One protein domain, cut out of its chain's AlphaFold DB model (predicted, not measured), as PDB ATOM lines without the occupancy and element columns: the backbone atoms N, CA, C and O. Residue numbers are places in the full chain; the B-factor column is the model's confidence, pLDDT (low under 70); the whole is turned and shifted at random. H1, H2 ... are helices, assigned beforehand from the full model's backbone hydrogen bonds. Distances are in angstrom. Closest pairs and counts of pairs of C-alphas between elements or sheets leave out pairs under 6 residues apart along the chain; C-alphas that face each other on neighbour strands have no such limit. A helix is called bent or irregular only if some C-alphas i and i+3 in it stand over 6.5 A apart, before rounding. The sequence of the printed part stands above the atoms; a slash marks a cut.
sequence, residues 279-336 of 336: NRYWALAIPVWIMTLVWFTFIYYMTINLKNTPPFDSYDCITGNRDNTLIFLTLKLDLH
ATOM      1  N   ASN A 279     187.679 183.054 175.940       76.38
ATOM      2  CA  ASN A 279     186.835 183.617 174.883       76.38
ATOM      3  C   ASN A 279     186.375 185.054 175.223       76.38
ATOM      4  O   ASN A 279     185.991 185.332 176.358       76.38
ATOM      5  N   ARG A 280     186.365 185.945 174.220       78.00
ATOM      6  CA  ARG A 280     185.962 187.363 174.306       78.00
ATOM      7  C   ARG A 280     184.713 187.644 175.147       78.00
ATOM      8  O   ARG A 280     184.626 188.731 175.710       78.00
ATOM      9  N   TYR A 281     183.763 186.707 175.272       82.62
ATOM     10  CA  TYR A 281     182.601 186.896 176.154       82.62
ATOM     11  C   TYR A 281     182.992 187.251 177.597       82.62
ATOM     12  O   TYR A 281     182.239 187.962 178.256       82.62
ATOM     13  N   TRP A 282     184.162 186.821 178.087       86.06
ATOM     14  CA  TRP A 282     184.657 187.171 179.424       86.06
ATOM     15  C   TRP A 282     184.856 188.682 179.609       86.06
ATOM     16  O   TRP A 282     184.578 189.196 180.692       86.06
ATOM     17  N   ALA A 283     185.227 189.408 178.549       86.38
ATOM     18  CA  ALA A 283     185.304 190.868 178.563       86.38
ATOM     19  C   ALA A 283     183.928 191.538 178.749       86.38
ATOM     20  O   ALA A 283     183.846 192.641 179.268       86.38
ATOM     21  N   LEU A 284     182.825 190.887 178.367       86.81
ATOM     22  CA  LEU A 284     181.477 191.384 178.666       86.81
ATOM     23  C   LEU A 284     180.944 190.835 179.999       86.81
ATOM     24  O   LEU A 284     180.240 191.535 180.725       86.81
ATOM     25  N   ALA A 285     181.294 189.595 180.346       90.12
ATOM     26  CA  ALA A 285     180.794 188.920 181.536       90.12
ATOM     27  C   ALA A 285     181.252 189.601 182.832       90.12
ATOM     28  O   ALA A 285     180.427 189.794 183.720       90.12
ATOM     29  N   ILE A 286     182.524 190.008 182.930       90.31
ATOM     30  CA  ILE A 286     183.090 190.664 184.124       90.31
ATOM     31  C   ILE A 286     182.314 191.939 184.526       90.31
ATOM     32  O   ILE A 286     181.837 191.995 185.662       90.31
ATOM     33  N   PRO A 287     182.117 192.952 183.655       90.12
ATOM     34  CA  PRO A 287     181.418 194.180 184.037       90.12
ATOM     35  C   PRO A 287     179.930 193.939 184.309       90.12
ATOM     36  O   PRO A 287     179.382 194.537 185.234       90.12
ATOM     37  N   VAL A 288     179.280 193.025 183.577       93.31
ATOM     38  CA  VAL A 288     177.887 192.628 183.850       93.31
ATOM     39  C   VAL A 288     177.766 191.951 185.221       93.31
ATOM     40  O   VAL A 288     176.844 192.261 185.977       93.31
ATOM     41  N   TRP A 289     178.719 191.088 185.591       94.75
ATOM     42  CA  TRP A 289     178.789 190.479 186.923       94.75
ATOM     43  C   TRP A 289     179.003 191.513 188.025       94.75
ATOM     44  O   TRP A 289     178.291 191.468 189.021       94.75
ATOM     45  N   ILE A 290     179.920 192.471 187.847       94.50
ATOM     46  CA  ILE A 290     180.161 193.542 188.829       94.50
ATOM     47  C   ILE A 290     178.889 194.370 189.051       94.50
ATOM     48  O   ILE A 290     178.488 194.574 190.196       94.50
ATOM     49  N   MET A 291     178.207 194.789 187.979       94.81
ATOM     50  CA  MET A 291     176.949 195.538 188.094       94.81
ATOM     51  C   MET A 291     175.867 194.716 188.804       94.81
ATOM     52  O   MET A 291     175.206 195.215 189.714       94.81
ATOM     53  N   THR A 292     175.726 193.437 188.446       95.75
ATOM     54  CA  THR A 292     174.763 192.524 189.083       95.75
ATOM     55  C   THR A 292     175.078 192.318 190.567       95.75
ATOM     56  O   THR A 292     174.164 192.327 191.388       95.75
ATOM     57  N   LEU A 293     176.358 192.195 190.934       96.12
ATOM     58  CA  LEU A 293     176.815 192.030 192.315       96.12
ATOM     59  C   LEU A 293     176.528 193.281 193.154       96.12
ATOM     60  O   LEU A 293     176.040 193.153 194.273       96.12
ATOM     61  N   VAL A 294     176.742 194.488 192.616       96.19
ATOM     62  CA  VAL A 294     176.389 195.744 193.303       96.19
ATOM     63  C   VAL A 294     174.886 195.795 193.613       96.19
ATOM     64  O   VAL A 294     174.508 196.010 194.767       96.19
ATOM     65  N   TRP A 295     174.024 195.522 192.628       96.56
ATOM     66  CA  TRP A 295     172.570 195.444 192.839       96.56
ATOM     67  C   TRP A 295     172.173 194.341 193.830       96.56
ATOM     68  O   TRP A 295     171.336 194.569 194.707       96.56
ATOM     69  N   PHE A 296     172.802 193.169 193.737       96.06
ATOM     70  CA  PHE A 296     172.584 192.062 194.662       96.06
ATOM     71  C   PHE A 296     172.943 192.451 196.102       96.06
ATOM     72  O   PHE A 296     172.148 192.201 197.002       96.06
ATOM     73  N   THR A 297     174.071 193.131 196.327       96.25
ATOM     74  CA  THR A 297     174.478 193.623 197.653       96.25
ATOM     75  C   THR A 297     173.465 194.610 198.233       96.25
ATOM     76  O   THR A 297     173.140 194.499 199.415       96.25
ATOM     77  N   PHE A 298     172.893 195.520 197.433       95.06
ATOM     78  CA  PHE A 298     171.827 196.413 197.909       95.06
ATOM     79  C   PHE A 298     170.572 195.648 198.355       95.06
ATOM     80  O   PHE A 298     170.063 195.889 199.452       95.06
ATOM     81  N   ILE A 299     170.093 194.698 197.545       95.69
ATOM     82  CA  ILE A 299     168.902 193.889 197.859       95.69
ATOM     83  C   ILE A 299     169.166 192.977 199.067       95.69
ATOM     84  O   ILE A 299     168.331 192.871 199.965       95.69
ATOM     85  N   TYR A 300     170.344 192.358 199.134       95.44
ATOM     86  CA  TYR A 300     170.790 191.522 200.247       95.44
ATOM     87  C   TYR A 300     170.880 192.318 201.557       95.44
ATOM     88  O   TYR A 300     170.356 191.882 202.584       95.44
ATOM     89  N   TYR A 301     171.462 193.520 201.520       92.12
ATOM     90  CA  TYR A 301     171.542 194.415 202.673       92.12
ATOM     91  C   TYR A 301     170.152 194.870 203.136       92.12
ATOM     92  O   TYR A 301     169.845 194.781 204.325       92.12
ATOM     93  N   MET A 302     169.271 195.265 202.208       92.38
ATOM     94  CA  MET A 302     167.870 195.589 202.509       92.38
ATOM     95  C   MET A 302     167.150 194.402 203.164       92.38
ATOM     96  O   MET A 302     166.518 194.570 204.205       92.38
ATOM     97  N   THR A 303     167.330 193.192 202.627       92.19
ATOM     98  CA  THR A 303     166.738 191.955 203.162       92.19
ATOM     99  C   THR A 303     167.223 191.668 204.586       92.19
ATOM    100  O   THR A 303     166.420 191.312 205.447       92.19
ATOM    101  N   ILE A 304     168.515 191.859 204.875       90.88
ATOM    102  CA  ILE A 304     169.065 191.718 206.232       90.88
ATOM    103  C   ILE A 304     168.489 192.774 207.176       90.88
ATOM    104  O   ILE A 304     168.091 192.428 208.286       90.88
ATOM    105  N   ASN A 305     168.410 194.035 206.752       88.88
ATOM    106  CA  ASN A 305     167.856 195.106 207.580       88.88
ATOM    107  C   ASN A 305     166.378 194.859 207.895       88.88
ATOM    108  O   ASN A 305     165.973 194.998 209.047       88.88
ATOM    109  N   LEU A 306     165.596 194.409 206.910       86.31
ATOM    110  CA  LEU A 306     164.198 194.039 207.104       86.31
ATOM    111  C   LEU A 306     164.061 192.827 208.037       86.31
ATOM    112  O   LEU A 306     163.243 192.860 208.947       86.31
ATOM    113  N   LYS A 307     164.913 191.800 207.896       84.62
ATOM    114  CA  LYS A 307     164.942 190.636 208.805       84.62
ATOM    115  C   LYS A 307     165.354 190.999 210.241       84.62
ATOM    116  O   LYS A 307     164.977 190.306 211.179       84.62
ATOM    117  N   ASN A 308     166.150 192.054 210.412       83.12
ATOM    118  CA  ASN A 308     166.568 192.573 211.717       83.12
ATOM    119  C   ASN A 308     165.565 193.586 212.308       83.12
ATOM    120  O   ASN A 308     165.748 194.021 213.444       83.12
ATOM    121  N   THR A 309     164.538 193.982 211.553       77.50
ATOM    122  CA  THR A 309     163.480 194.887 212.018       77.50
ATOM    123  C   THR A 309     162.350 194.060 212.648       77.50
ATOM    124  O   THR A 309     161.980 193.030 212.079       77.50
ATOM    125  N   PRO A 310     161.786 194.459 213.807       72.00
ATOM    126  CA  PRO A 310     160.615 193.786 214.366       72.00
ATOM    127  C   PRO A 310     159.424 193.809 213.389       72.00
ATOM    128  O   PRO A 310     159.340 194.714 212.553       72.00
ATOM    129  N   PRO A 311     158.479 192.855 213.475       73.06
ATOM    130  CA  PRO A 311     157.269 192.905 212.661       73.06
ATOM    131  C   PRO A 311     156.500 194.208 212.919       73.06
ATOM    132  O   PRO A 311     156.443 194.685 214.053       73.06
ATOM    133  N   PHE A 312     155.860 194.748 211.876       62.59
ATOM    134  CA  PHE A 312     155.135 196.033 211.904       62.59
ATOM    135  C   PHE A 312     153.987 196.117 212.933       62.59
ATOM    136  O   PHE A 312     153.454 197.199 213.151       62.59
ATOM    137  N   ASP A 313     153.635 194.993 213.557       64.69
ATOM    138  CA  ASP A 313     152.580 194.838 214.565       64.69
ATOM    139  C   ASP A 313     153.131 194.789 216.015       64.69
ATOM    140  O   ASP A 313     152.375 194.595 216.964       64.69
ATOM    141  N   SER A 314     154.454 194.943 216.221       60.12
ATOM    142  CA  SER A 314     155.051 195.025 217.569       60.12
ATOM    143  C   SER A 314     155.184 196.465 218.075       60.12
ATOM    144  O   SER A 314     155.768 197.335 217.422       60.12
ATOM    145  N   TYR A 315     154.753 196.684 219.320       62.97
ATOM    146  CA  TYR A 315     154.925 197.937 220.065       62.97
ATOM    147  C   TYR A 315     156.402 198.296 220.344       62.97
ATOM    148  O   TYR A 315     156.707 199.457 220.635       62.97
ATOM    149  N   ASP A 316     157.334 197.347 220.177       60.53
ATOM    150  CA  ASP A 316     158.789 197.579 220.253       60.53
ATOM    151  C   ASP A 316     159.288 198.600 219.214       60.53
ATOM    152  O   ASP A 316     160.327 199.233 219.405       60.53
ATOM    153  N   CYS A 317     158.540 198.798 218.121       56.75
ATOM    154  CA  CYS A 317     158.835 199.804 217.099       56.75
ATOM    155  C   CYS A 317     158.666 201.250 217.611       56.75
ATOM    156  O   CYS A 317     159.311 202.162 217.094       56.75
ATOM    157  N   ILE A 318     157.818 201.466 218.626       61.44
ATOM    158  CA  ILE A 318     157.594 202.772 219.270       61.44
ATOM    159  C   ILE A 318     158.520 202.938 220.476       61.44
ATOM    160  O   ILE A 318     159.215 203.950 220.593       61.44
ATOM    161  N   THR A 319     158.593 201.926 221.343       59.59
ATOM    162  CA  THR A 319     159.479 201.927 222.519       59.59
ATOM    163  C   THR A 319     160.811 201.270 222.175       59.59
ATOM    164  O   THR A 319     161.236 200.307 222.811       59.59
ATOM    165  N   GLY A 320     161.482 201.780 221.139       56.66
ATOM    166  CA  GLY A 320     162.746 201.213 220.681       56.66
ATOM    167  C   GLY A 320     163.783 201.200 221.805       56.66
ATOM    168  O   GLY A 320     164.260 202.263 222.214       56.66
ATOM    169  N   ASN A 321     164.161 200.007 222.281       58.53
ATOM    170  CA  ASN A 321     165.247 199.838 223.246       58.53
ATOM    171  C   ASN A 321     166.585 200.133 222.548       58.53
ATOM    172  O   ASN A 321     167.240 199.242 222.000       58.53
ATOM    173  N   ARG A 322     166.931 201.428 222.522       55.88
ATOM    174  CA  ARG A 322     168.021 202.053 221.748       55.88
ATOM    175  C   ARG A 322     169.381 201.380 221.923       55.88
ATOM    176  O   ARG A 322     170.217 201.470 221.028       55.88
ATOM    177  N   ASP A 323     169.585 200.698 223.041       58.66
ATOM    178  CA  ASP A 323     170.840 200.039 223.385       58.66
ATOM    179  C   ASP A 323     171.143 198.861 222.444       58.66
ATOM    180  O   ASP A 323     172.285 198.670 222.030       58.66
ATOM    181  N   ASN A 324     170.121 198.104 222.033       57.88
ATOM    182  CA  ASN A 324     170.306 196.859 221.279       57.88
ATOM    183  C   ASN A 324     170.650 197.144 219.809       57.88
ATOM    184  O   ASN A 324     171.542 196.522 219.229       57.88
ATOM    185  N   THR A 325     169.938 198.098 219.203       60.28
ATOM    186  CA  THR A 325     170.086 198.453 217.785       60.28
ATOM    187  C   THR A 325     171.339 199.281 217.532       60.28
ATOM    188  O   THR A 325     172.010 199.048 216.528       60.28
ATOM    189  N   LEU A 326     171.717 200.182 218.451       57.78
ATOM    190  CA  LEU A 326     172.988 200.900 218.352       57.78
ATOM    191  C   LEU A 326     174.180 199.948 218.471       57.78
ATOM    192  O   LEU A 326     175.046 199.995 217.607       57.78
ATOM    193  N   ILE A 327     174.205 199.037 219.452       63.84
ATOM    194  CA  ILE A 327     175.312 198.072 219.588       63.84
ATOM    195  C   ILE A 327     175.441 197.199 218.332       63.84
ATOM    196  O   ILE A 327     176.552 196.992 217.847       63.84
ATOM    197  N   PHE A 328     174.325 196.723 217.765       59.22
ATOM    198  CA  PHE A 328     174.379 195.898 216.558       59.22
ATOM    199  C   PHE A 328     174.845 196.686 215.326       59.22
ATOM    200  O   PHE A 328     175.614 196.151 214.536       59.22
ATOM    201  N   LEU A 329     174.436 197.952 215.169       61.59
ATOM    202  CA  LEU A 329     174.902 198.816 214.078       61.59
ATOM    203  C   LEU A 329     176.374 199.220 214.242       61.59
ATOM    204  O   LEU A 329     177.105 199.184 213.258       61.59
ATOM    205  N   THR A 330     176.834 199.530 215.457       59.69
ATOM    206  CA  THR A 330     178.250 199.821 215.740       59.69
ATOM    207  C   THR A 330     179.129 198.610 215.426       59.69
ATOM    208  O   THR A 330     180.060 198.732 214.638       59.69
ATOM    209  N   LEU A 331     178.771 197.412 215.905       60.25
ATOM    210  CA  LEU A 331     179.506 196.178 215.582       60.25
ATOM    211  C   LEU A 331     179.435 195.787 214.094       60.25
ATOM    212  O   LEU A 331     180.283 195.031 213.624       60.25
ATOM    213  N   LYS A 332     178.432 196.267 213.346       56.56
ATOM    214  CA  LYS A 332     178.334 196.067 211.889       56.56
ATOM    215  C   LYS A 332     179.205 197.048 211.100       56.56
ATOM    216  O   LYS A 332     179.638 196.697 210.007       56.56
ATOM    217  N   LEU A 333     179.432 198.247 211.641       57.28
ATOM    218  CA  LEU A 333     180.284 199.297 211.073       57.28
ATOM    219  C   LEU A 333     181.771 199.086 211.383       57.28
ATOM    220  O   LEU A 333     182.593 199.402 210.538       57.28
ATOM    221  N   ASP A 334     182.114 198.498 212.532       53.50
ATOM    222  CA  ASP A 334     183.503 198.161 212.899       53.50
ATOM    223  C   ASP A 334     184.052 196.903 212.180       53.50
ATOM    224  O   ASP A 334     185.189 196.495 212.424       53.50
ATOM    225  N   LEU A 335     183.257 196.253 211.316       49.50
ATOM    226  CA  LEU A 335     183.621 195.011 210.612       49.50
ATOM    227  C   LEU A 335     183.790 195.187 209.088       49.50
ATOM    228  O   LEU A 335     183.713 194.196 208.356       49.50
ATOM    229  N   HIS A 336     183.970 196.421 208.604       42.19
ATOM    230  CA  HIS A 336     184.157 196.735 207.184       42.19
ATOM    231  C   HIS A 336     185.048 197.974 206.971       42.19
ATOM    232  O   HIS A 336     185.612 198.086 205.855       42.19
TER     233      HIS A 336
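What this domain is: This is residues 279 to 336 of the 336 residues of the protein "PIG-P-domain-containing protein" of Absidia repens (UniProt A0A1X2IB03). One long, nearly straight helix, H1, makes most of the length, and a long link then turns the chain back so that the shorter H2 forms a hook at its far end, with a gap between the two helices. The printed part has 58 residues with two named helices, H1 then H2, and no named strand; its class is all helix. It is extended, with a radius of gyration of the C-alphas of 17.9 A and spans of 57 by 28 by 10 A.

Where its parts are: H1, residues 281 to 307, begins at C-alpha 281 (182.601, 186.896, 176.154) and measures 37.3 A. It is neither bent nor irregular, but only just: C-alphas 284 and 287 are 6.1 A apart. H2, residues 322 to 333, measures 16.5 A and ends at C-alpha 333 (180.284, 199.297, 211.073).

How they stand to each other: H1 and H2 are apart, with no C-alpha of one within 8 A of the other. Residues 279 to 307 stand free. In H2 every O i to N i+4 pair is within hydrogen-bond range; in H1, 22 of 23 are.

The domain as a whole: The C-alphas farthest apart, those of Asn 279 and Thr 319, are 57.9 A apart. The link from H1 to H2, 14 residues, is long. The printed part has no cut. Residues 312 to 336 have pLDDT under 70.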